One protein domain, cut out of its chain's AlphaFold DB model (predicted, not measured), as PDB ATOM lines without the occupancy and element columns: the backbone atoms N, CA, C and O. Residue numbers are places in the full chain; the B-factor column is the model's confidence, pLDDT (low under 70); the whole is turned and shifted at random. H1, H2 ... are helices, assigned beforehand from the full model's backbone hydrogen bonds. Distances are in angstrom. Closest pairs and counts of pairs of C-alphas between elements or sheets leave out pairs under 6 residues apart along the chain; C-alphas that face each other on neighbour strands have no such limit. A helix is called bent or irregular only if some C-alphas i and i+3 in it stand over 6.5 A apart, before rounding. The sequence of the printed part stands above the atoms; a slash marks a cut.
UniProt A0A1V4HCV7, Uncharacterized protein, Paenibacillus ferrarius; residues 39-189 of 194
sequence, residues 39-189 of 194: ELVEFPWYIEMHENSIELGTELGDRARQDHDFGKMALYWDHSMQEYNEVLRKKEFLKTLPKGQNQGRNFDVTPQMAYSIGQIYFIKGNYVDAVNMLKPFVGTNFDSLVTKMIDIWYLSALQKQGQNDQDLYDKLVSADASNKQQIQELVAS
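This is residues 39 to 189 of the 194 residues of an uncharacterized protein of Paenibacillus ferrarius (UniProt A0A1V4HCV7). A long helical hairpin of H2 and H3 packs on H4 in the middle, and H5 and H6 pack on H4 from its other side; together these five make an up-and-down bundle, each helix running against the one before it. H7 and H8 cover the far side of H6, while residues 96 to 102 stick out as a free loop. The 151 printed residues hold eight named helices, H1 to H8 along the chain, and no named strand: all helix, compact, with a radius of gyration of the C-alphas of 16.7 A and spans of 48 by 38 by 23 A.

H3, residues 70 to 95, forms a hairpin with H2, residues 47 to 66, at a shallow tilt of 19 degrees; their closest C-alphas, Gly 61 and Met 73, are 4.0 A apart. H4, residues 111 to 123, touches H2 at residues 51 to 58 alone, closest at the C-alphas of Glu 51 and Met 113, 5.6 A. H5, residues 127 to 137, is irregular, with C-alphas 133 and 136 7.2 A apart; it forms a hairpin with H4, closest at the C-alphas of Gly 118 and Ala 130, 4.3 A. H6, residues 145 to 160, touches H4, closest at the C-alphas of Tyr 115 and Ile 150, 5.6 A. H8, residues 178 to 188, touches H6 at a steep tilt of 41 degrees, closest at the C-alphas of Ser 156 and Val 187, 5.4 A. H7, residues 166 to 175, touches H8 only at the corner, closest at the C-alphas of Val 173 and Asn 179, 5.6 A. H1, residues 39 to 42, only just touches H2, and only at the corner, with 3 pairs of C-alphas within 8 A; the closest, Leu 40 and Met 49, are 5.8 A apart. Every O i to N i+4 pair is within hydrogen-bond range in H2, H3, H4, H6, H7 and H8, against 5 of 7 in H5; H1 is too short for such a pair.

H3 measures 37.8 A, H2 28.8 A and H6 22.7 A. C-alpha 70 opens H3 at (178.208, 183.537, 136.350), and C-alpha 188 ends H8 at (194.862, 183.313, 122.284).

The two C-alphas farthest apart, Gly 100 and Ala 188, are 52.2 A apart. The printed part has no cut; the link from H3 to H4 is long, and within it residues 99 to 105 have pLDDT under 70.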
ATOM      1  N   GLU A  39     158.769 196.143 125.405       93.00
ATOM      2  CA  GLU A  39     158.228 196.531 124.097       93.00
ATOM      3  C   GLU A  39     158.091 195.336 123.138       93.00
ATOM      4  O   GLU A  39     157.204 195.314 122.285       93.00
ATOM      5  N   LEU A  40     158.915 194.295 123.297       92.94
ATOM      6  CA  LEU A  40     158.850 193.065 122.505       92.94
ATOM      7  C   LEU A  40     157.507 192.332 122.650       92.94
ATOM      8  O   LEU A  40     157.060 191.683 121.700       92.94
ATOM      9  N   VAL A  41     156.851 192.456 123.812       90.94
ATOM     10  CA  VAL A  41     155.518 191.883 124.074       90.94
ATOM     11  C   VAL A  41     154.457 192.555 123.202       90.94
ATOM     12  O   VAL A  41     153.618 191.872 122.615       90.94
ATOM     13  N   GLU A  42     154.531 193.880 123.070       88.38
ATOM     14  CA  GLU A  42     153.596 194.690 122.280       88.38
ATOM     15  C   GLU A  42     153.917 194.639 120.777       88.38
ATOM     16  O   GLU A  42     153.026 194.678 119.922       88.38
ATOM     17  N   PHE A  43     155.199 194.486 120.432       90.25
ATOM     18  CA  PHE A  43     155.709 194.544 119.062       90.25
ATOM     19  C   PHE A  43     156.444 193.260 118.620       90.25
ATOM     20  O   PHE A  43     157.533 193.330 118.042       90.25
ATOM     21  N   PRO A  44     155.843 192.060 118.759       91.38
ATOM     22  CA  PRO A  44     156.552 190.786 118.612       91.38
ATOM     23  C   PRO A  44     156.992 190.461 117.177       91.38
ATOM     24  O   PRO A  44     157.769 189.523 116.986       91.38
ATOM     25  N   TRP A  45     156.488 191.191 116.178       91.19
ATOM     26  CA  TRP A  45     156.790 191.018 114.750       91.19
ATOM     27  C   TRP A  45     157.785 192.051 114.202       91.19
ATOM     28  O   TRP A  45     158.008 192.102 112.992       91.19
ATOM     29  N   TYR A  46     158.384 192.867 115.071       91.88
ATOM     30  CA  TYR A  46     159.462 193.783 114.709       91.88
ATOM     31  C   TYR A  46     160.802 193.116 114.984       91.88
ATOM     32  O   TYR A  46     161.169 192.890 116.136       91.88
ATOM     33  N   ILE A  47     161.514 192.757 113.915       94.81
ATOM     34  CA  ILE A  47     162.767 192.003 114.012       94.81
ATOM     35  C   ILE A  47     163.836 192.784 114.783       94.81
ATOM     36  O   ILE A  47     164.609 192.194 115.526       94.81
ATOM     37  N   GLU A  48     163.814 194.113 114.683       95.00
ATOM     38  CA  GLU A  48     164.738 195.007 115.374       95.00
ATOM     39  C   GLU A  48     164.580 194.941 116.903       95.00
ATOM     40  O   GLU A  48     165.556 195.146 117.622       95.00
ATOM     41  N   MET A  49     163.387 194.614 117.419       95.81
ATOM     42  CA  MET A  49     163.186 194.418 118.861       95.81
ATOM     43  C   MET A  49     163.870 193.134 119.343       95.81
ATOM     44  O   MET A  49     164.584 193.152 120.343       95.81
ATOM     45  N   HIS A  50     163.726 192.041 118.586       97.81
ATOM     46  CA  HIS A  50     164.452 190.793 118.851       97.81
ATOM     47  C   HIS A  50     165.961 191.008 118.757       97.81
ATOM     48  O   HIS A  50     166.708 190.554 119.616       97.81
ATOM     49  N   GLU A  51     166.410 191.734 117.730       97.94
ATOM     50  CA  GLU A  51     167.829 192.015 117.500       97.94
ATOM     51  C   GLU A  51     168.445 192.754 118.689       97.94
ATOM     52  O   GLU A  51     169.467 192.317 119.214       97.94
ATOM     53  N   ASN A  52     167.787 193.821 119.156       98.12
ATOM     54  CA  ASN A  52     168.268 194.602 120.294       98.12
ATOM     55  C   ASN A  52     168.196 193.818 121.611       98.12
ATOM     56  O   ASN A  52     169.108 193.948 122.424       98.12
ATOM     57  N   SER A  53     167.161 192.995 121.833       98.56
ATOM     58  CA  SER A  53     167.091 192.141 123.031       98.56
ATOM     59  C   SER A  53     168.257 191.149 123.078       98.56
ATOM     60  O   SER A  53     168.944 191.045 124.098       98.56
ATOM     61  N   ILE A  54     168.542 190.486 121.952       98.88
ATOM     62  CA  ILE A  54     169.650 189.532 121.831       98.88
ATOM     63  C   ILE A  54     171.001 190.233 122.021       98.88
ATOM     64  O   ILE A  54     171.812 189.755 122.815       98.88
ATOM     65  N   GLU A  55     171.234 191.357 121.333       98.56
ATOM     66  CA  GLU A  55     172.468 192.156 121.426       98.56
ATOM     67  C   GLU A  55     172.740 192.594 122.872       98.56
ATOM     68  O   GLU A  55     173.812 192.324 123.421       98.56
ATOM     69  N   LEU A  56     171.753 193.228 123.511       98.75
ATOM     70  CA  LEU A  56     171.885 193.746 124.871       98.75
ATOM     71  C   LEU A  56     172.043 192.622 125.898       98.75
ATOM     72  O   LEU A  56     172.852 192.754 126.816       98.75
ATOM     73  N   GLY A  57     171.323 191.508 125.739       98.81
ATOM     74  CA  GLY A  57     171.492 190.329 126.589       98.81
ATOM     75  C   GLY A  57     172.886 189.706 126.446       98.81
ATOM     76  O   GLY A  57     173.520 189.368 127.446       98.81
ATOM     77  N   THR A  58     173.430 189.636 125.227       98.81
ATOM     78  CA  THR A  58     174.805 189.163 125.011       98.81
ATOM     79  C   THR A  58     175.815 190.066 125.720       98.81
ATOM     80  O   THR A  58     176.684 189.552 126.431       98.81
ATOM     81  N   GLU A  59     175.682 191.389 125.586       98.50
ATOM     82  CA  GLU A  59     176.596 192.351 126.214       98.50
ATOM     83  C   GLU A  59     176.490 192.353 127.748       98.50
ATOM     84  O   GLU A  59     177.509 192.316 128.440       98.50
ATOM     85  N   LEU A  60     175.275 192.350 128.305       98.81
ATOM     86  CA  LEU A  60     175.061 192.266 129.753       98.81
ATOM     87  C   LEU A  60     175.591 190.953 130.331       98.81
ATOM     88  O   LEU A  60     176.195 190.955 131.406       98.81
ATOM     89  N   GLY A  61     175.408 189.844 129.613       98.69
ATOM     90  CA  GLY A  61     175.976 188.558 129.999       98.69
ATOM     91  C   GLY A  61     177.504 188.568 129.976       98.69
ATOM     92  O   GLY A  61     178.127 188.045 130.900       98.69
ATOM     93  N   ASP A  62     178.123 189.222 128.989       98.31
ATOM     94  CA  ASP A  62     179.581 189.361 128.947       98.31
ATOM     95  C   ASP A  62     180.121 190.252 130.076       98.31
ATOM     96  O   ASP A  62     181.119 189.903 130.704       98.31
ATOM     97  N   ARG A  63     179.432 191.350 130.414       98.12
ATOM     98  CA  ARG A  63     179.776 192.175 131.587       98.12
ATOM     99  C   ARG A  63     179.688 191.367 132.879       98.12
ATOM    100  O   ARG A  63     180.640 191.340 133.649       98.12
ATOM    101  N   ALA A  64     178.594 190.628 133.071       98.56
ATOM    102  CA  ALA A  64     178.436 189.749 134.226       98.56
ATOM    103  C   ALA A  64     179.547 188.687 134.302       98.56
ATOM    104  O   ALA A  64     180.060 188.405 135.382       98.56
ATOM    105  N   ARG A  65     179.975 188.137 133.157       98.12
ATOM    106  CA  ARG A  65     181.118 187.217 133.077       98.12
ATOM    107  C   ARG A  65     182.420 187.872 133.529       98.12
ATOM    108  O   ARG A  65     183.184 187.244 134.259       98.12
ATOM    109  N   GLN A  66     182.691 189.093 133.071       97.12
ATOM    110  CA  GLN A  66     183.880 189.858 133.463       97.12
ATOM    111  C   GLN A  66     183.876 190.179 134.967       97.12
ATOM    112  O   GLN A  66     184.931 190.144 135.594       97.12
ATOM    113  N   ASP A  67     182.692 190.374 135.549       97.75
ATOM    114  CA  ASP A  67     182.483 190.570 136.990       97.75
ATOM    115  C   ASP A  67     182.440 189.254 137.796       97.75
ATOM    116  O   ASP A  67     182.208 189.273 139.006       97.75
ATOM    117  N   HIS A  68     182.652 188.099 137.150       97.81
ATOM    118  CA  HIS A  68     182.531 186.758 137.738       97.81
ATOM    119  C   HIS A  68     181.138 186.424 138.321       97.81
ATOM    120  O   HIS A  68     180.987 185.473 139.091       97.81
ATOM    121  N   ASP A  69     180.093 187.152 137.919       98.31
ATOM    122  CA  ASP A  69     178.692 186.844 138.218       98.31
ATOM    123  C   ASP A  69     178.151 185.847 137.179       98.31
ATOM    124  O   ASP A  69     177.389 186.178 136.265       98.31
ATOM    125  N   PHE A  70     178.579 184.588 137.303       98.00
ATOM    126  CA  PHE A  70     178.208 183.537 136.350       98.00
ATOM    127  C   PHE A  70     176.707 183.214 136.357       98.00
ATOM    128  O   PHE A  70     176.184 182.714 135.361       98.00
ATOM    129  N   GLY A  71     176.003 183.539 137.448       98.25
ATOM    130  CA  GLY A  71     174.550 183.422 137.529       98.25
ATOM    131  C   GLY A  71     173.857 184.394 136.575       98.25
ATOM    132  O   GLY A  71     173.040 183.969 135.758       98.25
ATOM    133  N   LYS A  72     174.226 185.682 136.615       98.44
ATOM    134  CA  LYS A  72     173.696 186.673 135.663       98.44
ATOM    135  C   LYS A  72     174.190 186.450 134.242       98.44
ATOM    136  O   LYS A  72     173.416 186.633 133.309       98.44
ATOM    137  N   MET A  73     175.441 186.024 134.070       98.62
ATOM    138  CA  MET A  73     175.965 185.644 132.757       98.62
ATOM    139  C   MET A  73     175.070 184.583 132.104       98.62
ATOM    140  O   MET A  73     174.626 184.769 130.972       98.62
ATOM    141  N   ALA A  74     174.784 183.491 132.822       98.38
ATOM    142  CA  ALA A  74     173.911 182.432 132.328       98.38
ATOM    143  C   ALA A  74     172.494 182.955 132.058       98.38
ATOM    144  O   ALA A  74     171.966 182.708 130.982       98.38
ATOM    145  N   LEU A  75     171.926 183.739 132.983       98.50
ATOM    146  CA  LEU A  75     170.590 184.319 132.834       98.50
ATOM    147  C   LEU A  75     170.439 185.114 131.527       98.50
ATOM    148  O   LEU A  75     169.521 184.847 130.753       98.50
ATOM    149  N   TYR A  76     171.336 186.071 131.267       98.81
ATOM    150  CA  TYR A  76     171.230 186.920 130.081       98.81
ATOM    151  C   TYR A  76     171.509 186.155 128.789       98.81
ATOM    152  O   TYR A  76     170.790 186.323 127.806       98.81
ATOM    153  N   TRP A  77     172.519 185.284 128.780       98.69
ATOM    154  CA  TRP A  77     172.828 184.505 127.585       98.69
ATOM    155  C   TRP A  77     171.746 183.481 127.258       98.69
ATOM    156  O   TRP A  77     171.420 183.314 126.086       98.69
ATOM    157  N   ASP A  78     171.168 182.817 128.257       98.69
ATOM    158  CA  ASP A  78     170.077 181.872 128.028       98.69
ATOM    159  C   ASP A  78     168.833 182.599 127.502       98.69
ATOM    160  O   ASP A  78     168.188 182.095 126.582       98.69
ATOM    161  N   HIS A  79     168.553 183.814 127.986       98.62
ATOM    162  CA  HIS A  79     167.506 184.662 127.417       98.62
ATOM    163  C   HIS A  79     167.793 185.034 125.952       98.62
ATOM    164  O   HIS A  79     166.934 184.838 125.095       98.62
ATOM    165  N   SER A  80     169.004 185.498 125.618       98.75
ATOM    166  CA  SER A  80     169.383 185.786 124.222       98.75
ATOM    167  C   SER A  80     169.222 184.560 123.309       98.75
ATOM    168  O   SER A  80     168.743 184.679 122.181       98.75
ATOM    169  N   MET A  81     169.570 183.363 123.793       98.62
ATOM    170  CA  MET A  81     169.370 182.112 123.051       98.62
ATOM    171  C   MET A  81     167.883 181.763 122.876       98.62
ATOM    172  O   MET A  81     167.493 181.245 121.826       98.62
ATOM    173  N   GLN A  82     167.046 182.026 123.882       98.50
ATOM    174  CA  GLN A  82     165.597 181.819 123.804       98.50
ATOM    175  C   GLN A  82     164.952 182.750 122.774       98.50
ATOM    176  O   GLN A  82     164.218 182.267 121.912       98.50
ATOM    177  N   GLU A  83     165.296 184.038 122.790       98.44
ATOM    178  CA  GLU A  83     164.790 185.005 121.807       98.44
ATOM    179  C   GLU A  83     165.243 184.670 120.382       98.44
ATOM    180  O   GLU A  83     164.454 184.717 119.437       98.44
ATOM    181  N   TYR A  84     166.486 184.214 120.208       98.62
ATOM    182  CA  TYR A  84     166.947 183.716 118.913       98.62
ATOM    183  C   TYR A  84     166.103 182.531 118.403       98.62
ATOM    184  O   TYR A  84     165.704 182.494 117.235       98.62
ATOM    185  N   ASN A  85     165.772 181.574 119.274       98.31
ATOM    186  CA  ASN A  85     164.906 180.449 118.909       98.31
ATOM    187  C   ASN A  85     163.477 180.900 118.568       98.31
ATOM    188  O   ASN A  85     162.851 180.343 117.662       98.31
ATOM    189  N   GLU A  86     162.967 181.927 119.246       97.44
ATOM    190  CA  GLU A  86     161.673 182.531 118.930       97.44
ATOM    191  C   GLU A  86     161.679 183.191 117.541       97.44
ATOM    192  O   GLU A  86     160.725 183.020 116.772       97.44
ATOM    193  N   VAL A  87     162.775 183.860 117.162       97.62
ATOM    194  CA  VAL A  87     162.962 184.390 115.802       97.62
ATOM    195  C   VAL A  87     162.902 183.270 114.764       97.62
ATOM    196  O   VAL A  87     162.177 183.392 113.771       97.62
ATOM    197  N   LEU A  88     163.596 182.152 114.997       97.06
ATOM    198  CA  LEU A  88     163.552 180.990 114.101       97.06
ATOM    199  C   LEU A  88     162.137 180.410 113.975       97.06
ATOM    200  O   LEU A  88     161.686 180.115 112.864       97.06
ATOM    201  N   ARG A  89     161.409 180.293 115.091       96.69
ATOM    202  CA  ARG A  89     160.023 179.806 115.105       96.69
ATOM    203  C   ARG A  89     159.095 180.723 114.310       96.69
ATOM    204  O   ARG A  89     158.295 180.240 113.509       96.69
ATOM    205  N   LYS A  90     159.207 182.041 114.501       93.69
ATOM    206  CA  LYS A  90     158.430 183.050 113.764       93.69
ATOM    207  C   LYS A  90     158.760 183.042 112.275       93.69
ATOM    208  O   LYS A  90     157.838 183.037 111.461       93.69
ATOM    209  N   LYS A  91     160.044 182.963 111.916       93.12
ATOM    210  CA  LYS A  91     160.494 182.805 110.526       93.12
ATOM    211  C   LYS A  91     159.847 181.587 109.870       93.12
ATOM    212  O   LYS A  91     159.336 181.694 108.758       93.12
ATOM    213  N   GLU A  92     159.844 180.435 110.543       92.50
ATOM    214  CA  GLU A  92     159.234 179.219 109.996       92.50
ATOM    215  C   GLU A  92     157.711 179.346 109.878       92.50
ATOM    216  O   GLU A  92     157.138 179.008 108.844       92.50
ATOM    217  N   PHE A  93     157.054 179.929 110.883       90.06
ATOM    218  CA  PHE A  93     155.619 180.204 110.838       90.06
ATOM    219  C   PHE A  93     155.231 181.074 109.632       90.06
ATOM    220  O   PHE A  93     154.258 180.766 108.940       90.06
ATOM    221  N   LEU A  94     156.013 182.110 109.314       87.81
ATOM    222  CA  LEU A  94     155.745 182.991 108.170       87.81
ATOM    223  C   LEU A  94     155.818 182.274 106.815       87.81
ATOM    224  O   LEU A  94     155.158 182.703 105.867       87.81
ATOM    225  N   LYS A  95     156.557 181.161 106.706       86.56
ATOM    226  CA  LYS A  95     156.568 180.331 105.487       86.56
ATOM    227  C   LYS A  95     155.252 179.583 105.265       86.56
ATOM    228  O   LYS A  95     154.967 179.198 104.135       86.56
ATOM    229  N   THR A  96     154.455 179.382 106.315       87.50
ATOM    230  CA  THR A  96     153.158 178.687 106.233       87.50
ATOM    231  C   THR A  96     152.017 179.586 105.749       87.50
ATOM    232  O   THR A  96     150.943 179.086 105.411       87.50
ATOM    233  N   LEU A  97     152.232 180.907 105.688       82.12
ATOM    234  CA  LEU A  97     151.199 181.857 105.288       82.12
ATOM    235  C   LEU A  97     150.889 181.765 103.779       82.12
ATOM    236  O   LEU A  97     151.803 181.611 102.963       82.12
ATOM    237  N   PRO A  98     149.612 181.892 103.361       81.56
ATOM    238  CA  PRO A  98     149.249 181.893 101.947       81.56
ATOM    239  C   PRO A  98     149.929 183.038 101.186       81.56
ATOM    240  O   PRO A  98     149.909 184.178 101.639       81.56
ATOM    241  N   LYS A  99     150.421 182.767  99.969       67.56
ATOM    242  CA  LYS A  99     151.153 183.724  99.106       67.56
ATOM    243  C   LYS A  99     150.432 185.063  98.829       67.56
ATOM    244  O   LYS A  99     151.064 185.990  98.343       67.56
ATOM    245  N   GLY A 100     149.123 185.153  99.093       64.94
ATOM    246  CA  GLY A 100     148.307 186.365  98.924       64.94
ATOM    247  C   GLY A 100     148.222 187.273 100.157       64.94
ATOM    248  O   GLY A 100     147.790 188.417 100.037       64.94
ATOM    249  N   GLN A 101     148.645 186.805 101.334       59.44
ATOM    250  CA  GLN A 101     149.020 187.694 102.428       59.44
ATOM    251  C   GLN A 101     150.473 188.059 102.163       59.44
ATOM    252  O   GLN A 101     151.345 187.219 102.361       59.44
ATOM    253  N   ASN A 102     150.729 189.266 101.645       54.19
ATOM    254  CA  ASN A 102     152.091 189.786 101.526       54.19
ATOM    255  C   ASN A 102     152.856 189.422 102.804       54.19
ATOM    256  O   ASN A 102     152.461 189.855 103.890       54.19
ATOM    257  N   GLN A 103     153.914 188.613 102.677       55.56
ATOM    258  CA  GLN A 103     154.941 188.532 103.712       55.56
ATOM    259  C   GLN A 103     155.315 189.987 103.986       55.56
ATOM    260  O   GLN A 103     155.648 190.699 103.042       55.56
ATOM    261  N   GLY A 104     155.064 190.468 105.204       62.97
ATOM    262  CA  GLY A 104     155.176 191.882 105.555       62.97
ATOM    263  C   GLY A 104     156.618 192.388 105.461       62.97
ATOM    264  O   GLY A 104     157.269 192.309 104.426       62.97
ATOM    265  N   ARG A 105     157.155 192.945 106.549       66.44
ATOM    266  CA  ARG A 105     158.609 193.170 106.613       66.44
ATOM    267  C   ARG A 105     159.325 191.820 106.612       66.44
ATOM    268  O   ARG A 105     158.794 190.845 107.144       66.44
ATOM    269  N   ASN A 106     160.520 191.778 106.028       77.75
ATOM    270  CA  ASN A 106     161.384 190.609 106.119       77.75
ATOM    271  C   ASN A 106     161.636 190.284 107.600       77.75
ATOM    272  O   ASN A 106     162.003 191.172 108.365       77.75
ATOM    273  N   PHE A 107     161.412 189.033 107.994       89.62
ATOM    274  CA  PHE A 107     161.613 188.562 109.360       89.62
ATOM    275  C   PHE A 107     162.512 187.329 109.288       89.62
ATOM    276  O   PHE A 107     162.058 186.200 109.093       89.62
ATOM    277  N   ASP A 108     163.811 187.585 109.365       93.94
ATOM    278  CA  ASP A 108     164.865 186.584 109.276       93.94
ATOM    279  C   ASP A 108     165.960 186.919 110.297       93.94
ATOM    280  O   ASP A 108     166.033 188.042 110.797       93.94
ATOM    281  N   VAL A 109     166.812 185.943 110.594       96.06
ATOM    282  CA  VAL A 109     168.048 186.132 111.345       96.06
ATOM    283  C   VAL A 109     168.875 187.210 110.661       96.06
ATOM    284  O   VAL A 109     169.153 187.141 109.461       96.06
ATOM    285  N   THR A 110     169.281 188.205 111.438       96.75
ATOM    286  CA  THR A 110     170.103 189.311 110.962       96.75
ATOM    287  C   THR A 110     171.590 189.040 111.226       96.75
ATOM    288  O   THR A 110     171.929 188.213 112.082       96.75
ATOM    289  N   PRO A 111     172.507 189.760 110.549       97.38
ATOM    290  CA  PRO A 111     173.930 189.685 110.865       97.38
ATOM    291  C   PRO A 111     174.232 190.006 112.338       97.38
ATOM    292  O   PRO A 111     175.053 189.332 112.950       97.38
ATOM    293  N   GLN A 112     173.542 190.984 112.936       97.88
ATOM    294  CA  GLN A 112     173.750 191.376 114.336       97.88
ATOM    295  C   GLN A 112     173.334 190.274 115.320       97.88
ATOM    296  O   GLN A 112     174.048 190.017 116.293       97.88
ATOM    297  N   MET A 113     172.225 189.573 115.056       98.62
ATOM    298  CA  MET A 113     171.835 188.398 115.844       98.62
ATOM    299  C   MET A 113     172.875 187.285 115.726       98.62
ATOM    300  O   MET A 113     173.317 186.741 116.736       98.62
ATOM    301  N   ALA A 114     173.292 186.960 114.499       98.44
ATOM    302  CA  ALA A 114     174.279 185.914 114.260       98.44
ATOM    303  C   ALA A 114     175.624 186.231 114.921       98.44
ATOM    304  O   ALA A 114     176.228 185.354 115.533       98.44
ATOM    305  N   TYR A 115     176.055 187.491 114.859       98.62
ATOM    306  CA  TYR A 115     177.222 187.974 115.580       98.62
ATOM    307  C   TYR A 115     177.077 187.738 117.090       98.62
ATOM    308  O   TYR A 115     177.895 187.034 117.679       98.62
ATOM    309  N   SER A 116     175.988 188.223 117.691       98.75
ATOM    310  CA  SER A 116     175.743 188.133 119.138       98.75
ATOM    311  C   SER A 116     175.684 186.683 119.640       98.75
ATOM    312  O   SER A 116     176.296 186.344 120.654       98.75
ATOM    313  N   ILE A 117     174.988 185.795 118.923       98.81
ATOM    314  CA  ILE A 117     174.893 184.372 119.286       98.81
ATOM    315  C   ILE A 117     176.209 183.633 119.004       98.81
ATOM    316  O   ILE A 117     176.642 182.795 119.798       98.81
ATOM    317  N   GLY A 118     176.891 183.972 117.908       98.75
ATOM    318  CA  GLY A 118     178.214 183.441 117.583       98.75
ATOM    319  C   GLY A 118     179.251 183.759 118.662       98.75
ATOM    320  O   GLY A 118     180.043 182.883 119.018       98.75
ATOM    321  N   GLN A 119     179.204 184.961 119.247       98.69
ATOM    322  CA  GLN A 119     180.048 185.335 120.385       98.69
ATOM    323  C   GLN A 119     179.779 184.464 121.612       98.69
ATOM    324  O   GLN A 119     180.730 183.946 122.195       98.69
ATOM    325  N   ILE A 120     178.509 184.242 121.978       98.75
ATOM    326  CA  ILE A 120     178.154 183.363 123.105       98.75
ATOM    327  C   ILE A 120     178.750 181.968 122.894       98.75
ATOM    328  O   ILE A 120     179.406 181.435 123.793       98.75
ATOM    329  N   TYR A 121     178.565 181.379 121.708       98.81
ATOM    330  CA  TYR A 121     179.129 180.065 121.399       98.81
ATOM    331  C   TYR A 121     180.654 180.054 121.488       98.81
ATOM    332  O   TYR A 121     181.218 179.169 122.129       98.81
ATOM    333  N   PHE A 122     181.322 181.047 120.901       98.69
ATOM    334  CA  PHE A 122     182.778 181.146 120.938       98.69
ATOM    335  C   PHE A 122     183.304 181.248 122.373       98.69
ATOM    336  O   PHE A 122     184.223 180.521 122.749       98.69
ATOM    337  N   ILE A 123     182.700 182.116 123.189       98.38
ATOM    338  CA  ILE A 123     183.109 182.355 124.577       98.38
ATOM    339  C   ILE A 123     182.880 181.107 125.440       98.38
ATOM    340  O   ILE A 123     183.713 180.785 126.287       98.38
ATOM    341  N   LYS A 124     181.800 180.355 125.193       97.50
ATOM    342  CA  LYS A 124     181.547 179.053 125.836       97.50
ATOM    343  C   LYS A 124     182.479 177.930 125.341       97.50
ATOM    344  O   LYS A 124     182.445 176.838 125.900       97.50
ATOM    345  N   GLY A 125     183.315 178.181 124.329       97.44
ATOM    346  CA  GLY A 125     184.217 177.192 123.728       97.44
ATOM    347  C   GLY A 125     183.561 176.301 122.664       97.44
ATOM    348  O   GLY A 125     184.196 175.376 122.158       97.44
ATOM    349  N   ASN A 126     182.316 176.584 122.279       98.06
ATOM    350  CA  ASN A 126     181.570 175.852 121.256       98.06
ATOM    351  C   ASN A 126     181.921 176.384 119.856       98.06
ATOM    352  O   ASN A 126     181.097 176.979 119.161       98.06
ATOM    353  N   TYR A 127     183.172 176.201 119.430       98.38
ATOM    354  CA  TYR A 127     183.684 176.819 118.199       98.38
ATOM    355  C   TYR A 127     182.990 176.330 116.918       98.38
ATOM    356  O   TYR A 127     182.830 177.109 115.982       98.38
ATOM    357  N   VAL A 128     182.537 175.071 116.878       98.62
ATOM    358  CA  VAL A 128     181.765 174.524 115.745       98.62
ATOM    359  C   VAL A 128     180.447 175.285 115.573       98.62
ATOM    360  O   VAL A 128     180.112 175.705 114.466       98.62
ATOM    361  N   ASP A 129     179.724 175.515 116.670       98.62
ATOM    362  CA  ASP A 129     178.447 176.233 116.647       98.62
ATOM    363  C   ASP A 129     178.645 177.714 116.317       98.62
ATOM    364  O   ASP A 129     177.878 178.275 115.536       98.62
ATOM    365  N   ALA A 130     179.719 178.328 116.828       98.75
ATOM    366  CA  ALA A 130     180.099 179.690 116.460       98.75
ATOM    367  C   ALA A 130     180.341 179.816 114.947       98.75
ATOM    368  O   ALA A 130     179.778 180.700 114.304       98.75
ATOM    369  N   VAL A 131     181.114 178.896 114.353       98.75
ATOM    370  CA  VAL A 131     181.341 178.853 112.898       98.75
ATOM    371  C   VAL A 131     180.021 178.723 112.143       98.75
ATOM    372  O   VAL A 131     179.769 179.504 111.228       98.75
ATOM    373  N   ASN A 132     179.165 177.777 112.530       98.44
ATOM    374  CA  ASN A 132     177.887 177.545 111.854       98.44
ATOM    375  C   ASN A 132     176.947 178.755 111.938       98.44
ATOM    376  O   ASN A 132     176.267 179.060 110.959       98.44
ATOM    377  N   MET A 133     176.935 179.451 113.079       98.50
ATOM    378  CA  MET A 133     176.127 180.653 113.284       98.50
ATOM    379  C   MET A 133     176.593 181.820 112.407       98.50
ATOM    380  O   MET A 133     175.776 182.524 111.819       98.50
ATOM    381  N   LEU A 134     177.908 182.019 112.306       98.50
ATOM    382  CA  LEU A 134     178.505 183.171 111.630       98.50
ATOM    383  C   LEU A 134     178.573 182.997 110.106       98.50
ATOM    384  O   LEU A 134     178.386 183.959 109.361       98.50
ATOM    385  N   LYS A 135     178.785 181.762 109.633       97.94
ATOM    386  CA  LYS A 135     179.043 181.421 108.224       97.94
ATOM    387  C   LYS A 135     178.080 182.034 107.196       97.94
ATOM    388  O   LYS A 135     178.576 182.463 106.156       97.94
ATOM    389  N   PRO A 136     176.751 182.114 107.417       97.19
ATOM    390  CA  PRO A 136     175.836 182.692 106.428       97.19
ATOM    391  C   PRO A 136     176.110 184.167 106.107       97.19
ATOM    392  O   PRO A 136     175.695 184.642 105.053       97.19
ATOM    393  N   PHE A 137     176.792 184.884 107.005       96.69
ATOM    394  CA  PHE A 137     177.041 186.320 106.894       96.69
ATOM    395  C   PHE A 137     178.504 186.661 106.584       96.69
ATOM    396  O   PHE A 137     178.810 187.833 106.365       96.69
ATOM    397  N   VAL A 138     179.380 185.657 106.509       96.81
ATOM    398  CA  VAL A 138     180.810 185.831 106.235       96.81
ATOM    399  C   VAL A 138     181.043 186.406 104.836       96.81
ATOM    400  O   VAL A 138     180.482 185.920 103.853       96.81
ATOM    401  N   GLY A 139     181.871 187.448 104.743       90.75
ATOM    402  CA  GLY A 139     182.281 188.081 103.487       90.75
ATOM    403  C   GLY A 139     181.146 188.727 102.682       90.75
ATOM    404  O   GLY A 139     181.326 189.033 101.503       90.75
ATOM    405  N   THR A 140     179.971 188.926 103.286       88.56
ATOM    406  CA  THR A 140     178.779 189.446 102.588       88.56
ATOM    407  C   THR A 140     178.838 190.952 102.320       88.56
ATOM    408  O   THR A 140     178.276 191.419 101.331       88.56
ATOM    409  N   ASN A 141     179.509 191.719 103.184       86.31
ATOM    410  CA  ASN A 141     179.666 193.166 103.066       86.31
ATOM    411  C   ASN A 141     180.892 193.657 103.856       86.31
ATOM    412  O   ASN A 141     180.817 193.863 105.065       86.31
ATOM    413  N   PHE A 142     182.000 193.918 103.166       75.50
ATOM    414  CA  PHE A 142     183.240 194.383 103.795       75.50
ATOM    415  C   PHE A 142     183.216 195.848 104.251       75.50
ATOM    416  O   PHE A 142     184.160 196.267 104.909       75.50
ATOM    417  N   ASP A 143     182.170 196.626 103.969       83.00
ATOM    418  CA  ASP A 143     182.024 197.994 104.495       83.00
ATOM    419  C   ASP A 143     181.246 198.022 105.821       83.00
ATOM    420  O   ASP A 143     181.348 198.971 106.601       83.00
ATOM    421  N   SER A 144     180.499 196.955 106.111       91.25
ATOM    422  CA  SER A 144     179.709 196.806 107.331       91.25
ATOM    423  C   SER A 144     180.589 196.432 108.522       91.25
ATOM    424  O   SER A 144     181.270 195.405 108.506       91.25
ATOM    425  N   LEU A 145     180.528 197.227 109.595       92.06
ATOM    426  CA  LEU A 145     181.257 196.933 110.832       92.06
ATOM    427  C   LEU A 145     180.863 195.567 111.407       92.06
ATOM    428  O   LEU A 145     181.741 194.789 111.765       92.06
ATOM    429  N   VAL A 146     179.565 195.242 111.449       94.94
ATOM    430  CA  VAL A 146     179.117 193.959 112.014       94.94
ATOM    431  C   VAL A 146     179.615 192.780 111.184       94.94
ATOM    432  O   VAL A 146     180.028 191.772 111.738       94.94
ATOM    433  N   THR A 147     179.659 192.915 109.857       94.50
ATOM    434  CA  THR A 147     180.141 191.841 108.983       94.50
ATOM    435  C   THR A 147     181.646 191.635 109.128       94.50
ATOM    436  O   THR A 147     182.085 190.494 109.219       94.50
ATOM    437  N   LYS A 148     182.433 192.711 109.278       95.50
ATOM    438  CA  LYS A 148     183.858 192.591 109.638       95.50
ATOM    439  C   LYS A 148     184.042 191.847 110.961       95.50
ATOM    440  O   LYS A 148     184.893 190.968 111.056       95.50
ATOM    441  N   MET A 149     183.229 192.169 111.970       96.94
ATOM    442  CA  MET A 149     183.273 191.468 113.254       96.94
ATOM    443  C   MET A 149     182.893 189.990 113.104       96.94
ATOM    444  O   MET A 149     183.563 189.132 113.672       96.94
ATOM    445  N   ILE A 150     181.880 189.666 112.300       98.44
ATOM    446  CA  ILE A 150     181.521 188.279 111.968       98.44
ATOM    447  C   ILE A 150     182.710 187.549 111.341       98.44
ATOM    448  O   ILE A 150     183.040 186.455 111.795       98.44
ATOM    449  N   ASP A 151     183.381 188.155 110.360       98.00
ATOM    450  CA  ASP A 151     184.533 187.555 109.682       98.00
ATOM    451  C   ASP A 151     185.694 187.289 110.659       98.00
ATOM    452  O   ASP A 151     186.279 186.203 110.658       98.00
ATOM    453  N   ILE A 152     185.988 188.246 111.549       98.12
ATOM    454  CA  ILE A 152     187.028 188.123 112.586       98.12
ATOM    455  C   ILE A 152     186.714 186.974 113.552       98.12
ATOM    456  O   ILE A 152     187.575 186.128 113.818       98.12
ATOM    457  N   TRP A 153     185.487 186.912 114.072       98.56
ATOM    458  CA  TRP A 153     185.080 185.866 115.014       98.56
ATOM    459  C   TRP A 153     184.984 184.494 114.336       98.56
ATOM    460  O   TRP A 153     185.376 183.492 114.933       98.56
ATOM    461  N   TYR A 154     184.552 184.442 113.074       98.75
ATOM    462  CA  TYR A 154     184.522 183.226 112.264       98.75
ATOM    463  C   TYR A 154     185.931 182.660 112.044       98.75
ATOM    464  O   TYR A 154     186.173 181.489 112.344       98.75
ATOM    465  N   LEU A 155     186.881 183.490 111.598       98.56
ATOM    466  CA  LEU A 155     188.277 183.079 111.415       98.56
ATOM    467  C   LEU A 155     188.907 182.623 112.730       98.56
ATOM    468  O   LEU A 155     189.595 181.603 112.768       98.56
ATOM    469  N   SER A 156     188.631 183.339 113.819       98.62
ATOM    470  CA  SER A 156     189.119 182.964 115.147       98.62
ATOM    471  C   SER A 156     188.568 181.601 115.578       98.62
ATOM    472  O   SER A 156     189.303 180.771 116.117       98.62
ATOM    473  N   ALA A 157     187.283 181.339 115.312       98.62
ATOM    474  CA  ALA A 157     186.633 180.075 115.647       98.62
ATOM    475  C   ALA A 157     187.194 178.914 114.819       98.62
ATOM    476  O   ALA A 157     187.390 177.823 115.357       98.62
ATOM    477  N   LEU A 158     187.497 179.137 113.536       98.62
ATOM    478  CA  LEU A 158     188.188 178.157 112.693       98.62
ATOM    479  C   LEU A 158     189.592 177.851 113.222       98.62
ATOM    480  O   LEU A 158     189.938 176.682 113.388       98.62
ATOM    481  N   GLN A 159     190.378 178.876 113.561       98.38
ATOM    482  CA  GLN A 159     191.746 178.688 114.052       98.38
ATOM    483  C   GLN A 159     191.792 177.947 115.395       98.38
ATOM    484  O   GLN A 159     192.635 177.068 115.574       98.38
ATOM    485  N   LYS A 160     190.840 178.201 116.306       97.88
ATOM    486  CA  LYS A 160     190.667 177.413 117.545       97.88
ATOM    487  C   LYS A 160     190.390 175.923 117.290       97.88
ATOM    488  O   LYS A 160     190.636 175.103 118.169       97.88
ATOM    489  N   GLN A 161     189.913 175.568 116.096       97.88
ATOM    490  CA  GLN A 161     189.674 174.191 115.651       97.88
ATOM    491  C   GLN A 161     190.822 173.624 114.796       97.88
ATOM    492  O   GLN A 161     190.696 172.519 114.270       97.88
ATOM    493  N   GLY A 162     191.921 174.364 114.609       97.31
ATOM    494  CA  GLY A 162     193.003 173.981 113.696       97.31
ATOM    495  C   GLY A 162     192.631 174.081 112.211       97.31
ATOM    496  O   GLY A 162     193.315 173.502 111.369       97.31
ATOM    497  N   GLN A 163     191.547 174.790 111.885       97.88
ATOM    498  CA  GLN A 163     191.100 175.066 110.519       97.88
ATOM    499  C   GLN A 163     191.518 176.477 110.088       97.88
ATOM    500  O   GLN A 163     191.889 177.313 110.914       97.88
ATOM    501  N   ASN A 164     191.451 176.754 108.785       94.81
ATOM    502  CA  ASN A 164     191.816 178.052 108.227       94.81
ATOM    503  C   ASN A 164     190.978 178.390 106.985       94.81
ATOM    504  O   ASN A 164     190.583 177.495 106.240       94.81
ATOM    505  N   ASP A 165     190.780 179.684 106.748       97.56
ATOM    506  CA  ASP A 165     190.233 180.261 105.518       97.56
ATOM    507  C   ASP A 165     191.184 181.385 105.082       97.56
ATOM    508  O   ASP A 165     191.066 182.540 105.502       97.56
ATOM    509  N   GLN A 166     192.214 181.000 104.321       96.75
ATOM    510  CA  GLN A 166     193.329 181.890 103.986       96.75
ATOM    511  C   GLN A 166     192.877 183.059 103.107       96.75
ATOM    512  O   GLN A 166     193.303 184.188 103.328       96.75
ATOM    513  N   ASP A 167     191.971 182.803 102.161       96.75
ATOM    514  CA  ASP A 167     191.469 183.820 101.240       96.75
ATOM    515  C   ASP A 167     190.704 184.919 101.986       96.75
ATOM    516  O   ASP A 167     190.864 186.105 101.685       96.75
ATOM    517  N   LEU A 168     189.865 184.547 102.960       96.75
ATOM    518  CA  LEU A 168     189.162 185.517 103.799       96.75
ATOM    519  C   LEU A 168     190.130 186.273 104.715       96.75
ATOM    520  O   LEU A 168     190.034 187.497 104.835       96.75
ATOM    521  N   TYR A 169     191.073 185.559 105.333       97.12
ATOM    522  CA  TYR A 169     192.084 186.158 106.200       97.12
ATOM    523  C   TYR A 169     192.914 187.214 105.455       97.12
ATOM    524  O   TYR A 169     193.037 188.346 105.924       97.12
ATOM    525  N   ASP A 170     193.421 186.886 104.264       96.25
ATOM    526  CA  ASP A 170     194.246 187.798 103.469       96.25
ATOM    527  C   ASP A 170     193.461 189.039 103.030       96.25
ATOM    528  O   ASP A 170     193.996 190.152 103.068       96.25
ATOM    529  N   LYS A 171     192.176 188.881 102.682       94.44
ATOM    530  CA  LYS A 171     191.284 190.008 102.362       94.44
ATOM    531  C   LYS A 171     191.085 190.936 103.557       94.44
ATOM    532  O   LYS A 171     191.233 192.149 103.402       94.44
ATOM    533  N   LEU A 172     190.790 190.392 104.742       93.00
ATOM    534  CA  LEU A 172     190.590 191.195 105.952       93.00
ATOM    535  C   LEU A 172     191.858 191.945 106.363       93.00
ATOM    536  O   LEU A 172     191.784 193.130 106.684       93.00
ATOM    537  N   VAL A 173     193.012 191.277 106.346       94.62
ATOM    538  CA  VAL A 173     194.287 191.886 106.755       94.62
ATOM    539  C   VAL A 173     194.766 192.924 105.742       94.62
ATOM    540  O   VAL A 173     195.333 193.941 106.135       94.62
ATOM    541  N   SER A 174     194.513 192.705 104.449       93.81
ATOM    542  CA  SER A 174     194.824 193.695 103.408       93.81
ATOM    543  C   SER A 174     193.942 194.941 103.509       93.81
ATOM    544  O   SER A 174     194.405 196.034 103.190       93.81
ATOM    545  N   ALA A 175     192.685 194.792 103.944       91.62
ATOM    546  CA  ALA A 175     191.771 195.914 104.153       91.62
ATOM    547  C   ALA A 175     192.122 196.732 105.408       91.62
ATOM    548  O   ALA A 175     192.062 197.959 105.376       91.62
ATOM    549  N   ASP A 176     192.491 196.062 106.502       91.88
ATOM    550  CA  ASP A 176     192.978 196.692 107.729       91.88
ATOM    551  C   ASP A 176     193.916 195.733 108.476       91.88
ATOM    552  O   ASP A 176     193.517 194.663 108.946       91.88
ATOM    553  N   ALA A 177     195.178 196.139 108.620       93.00
ATOM    554  CA  ALA A 177     196.207 195.338 109.271       93.00
ATOM    555  C   ALA A 177     195.904 195.051 110.754       93.00
ATOM    556  O   ALA A 177     196.398 194.054 111.289       93.00
ATOM    557  N   SER A 178     195.077 195.872 111.418       94.69
ATOM    558  CA  SER A 178     194.665 195.652 112.810       94.69
ATOM    559  C   SER A 178     193.808 194.390 112.981       94.69
ATOM    560  O   SER A 178     193.851 193.762 114.040       94.69
ATOM    561  N   ASN A 179     193.113 193.940 111.926       94.69
ATOM    562  CA  ASN A 179     192.295 192.723 111.955       94.69
ATOM    563  C   ASN A 179     193.126 191.482 112.299       94.69
ATOM    564  O   ASN A 179     192.655 190.591 113.004       94.69
ATOM    565  N   LYS A 180     194.393 191.441 111.861       96.56
ATOM    566  CA  LYS A 180     195.323 190.364 112.221       96.56
ATOM    567  C   LYS A 180     195.480 190.251 113.734       96.56
ATOM    568  O   LYS A 180     195.429 189.147 114.269       96.56
ATOM    569  N   GLN A 181     195.678 191.381 114.407       97.00
ATOM    570  CA  GLN A 181     195.857 191.412 115.854       97.00
ATOM    571  C   GLN A 181     194.574 190.980 116.571       97.00
ATOM    572  O   GLN A 181     194.640 190.120 117.443       97.00
ATOM    573  N   GLN A 182     193.412 191.481 116.144       97.06
ATOM    574  CA  GLN A 182     192.120 191.111 116.737       97.06
ATOM    575  C   GLN A 182     191.849 189.599 116.650       97.06
ATOM    576  O   GLN A 182     191.440 188.979 117.633       97.06
ATOM    577  N   ILE A 183     192.135 188.976 115.498       98.06
ATOM    578  CA  ILE A 183     192.013 187.519 115.327       98.06
ATOM    579  C   ILE A 183     192.970 186.788 116.277       98.06
ATOM    580  O   ILE A 183     192.572 185.854 116.968       98.06
ATOM    581  N   GLN A 184     194.233 187.216 116.345       97.31
ATOM    582  CA  GLN A 184     195.234 186.583 117.209       97.31
ATOM    583  C   GLN A 184     194.868 186.674 118.696       97.31
ATOM    584  O   GLN A 184     195.040 185.697 119.423       97.31
ATOM    585  N   GLU A 185     194.328 187.808 119.140       97.69
ATOM    586  CA  GLU A 185     193.855 188.003 120.513       97.69
ATOM    587  C   GLU A 185     192.698 187.054 120.851       97.69
ATOM    588  O   GLU A 185     192.738 186.373 121.879       97.69
ATOM    589  N   LEU A 186     191.709 186.917 119.962       97.88
ATOM    590  CA  LEU A 186     190.607 185.966 120.144       97.88
ATOM    591  C   LEU A 186     191.090 184.510 120.132       97.88
ATOM    592  O   LEU A 186     190.648 183.702 120.951       97.88
ATOM    593  N   VAL A 187     192.035 184.155 119.263       97.88
ATOM    594  CA  VAL A 187     192.606 182.798 119.213       97.88
ATOM    595  C   VAL A 187     193.442 182.485 120.456       97.88
ATOM    596  O   VAL A 187     193.424 181.349 120.935       97.88
ATOM    597  N   ALA A 188     194.126 183.471 121.032       97.50
ATOM    598  CA  ALA A 188     194.862 183.313 122.284       97.50
ATOM    599  C   ALA A 188     193.955 183.343 123.529       97.50
ATOM    600  O   ALA A 188     194.352 182.851 124.587       97.50
ATOM    601  N   SER A 189     192.740 183.893 123.415       95.38
ATOM    602  CA  SER A 189     191.826 184.067 124.546       95.38
ATOM    603  C   SER A 189     191.409 182.739 125.188       95.38
ATOM    604  O   SER A 189     191.145 181.745 124.506       95.38
TER     605      SER A 189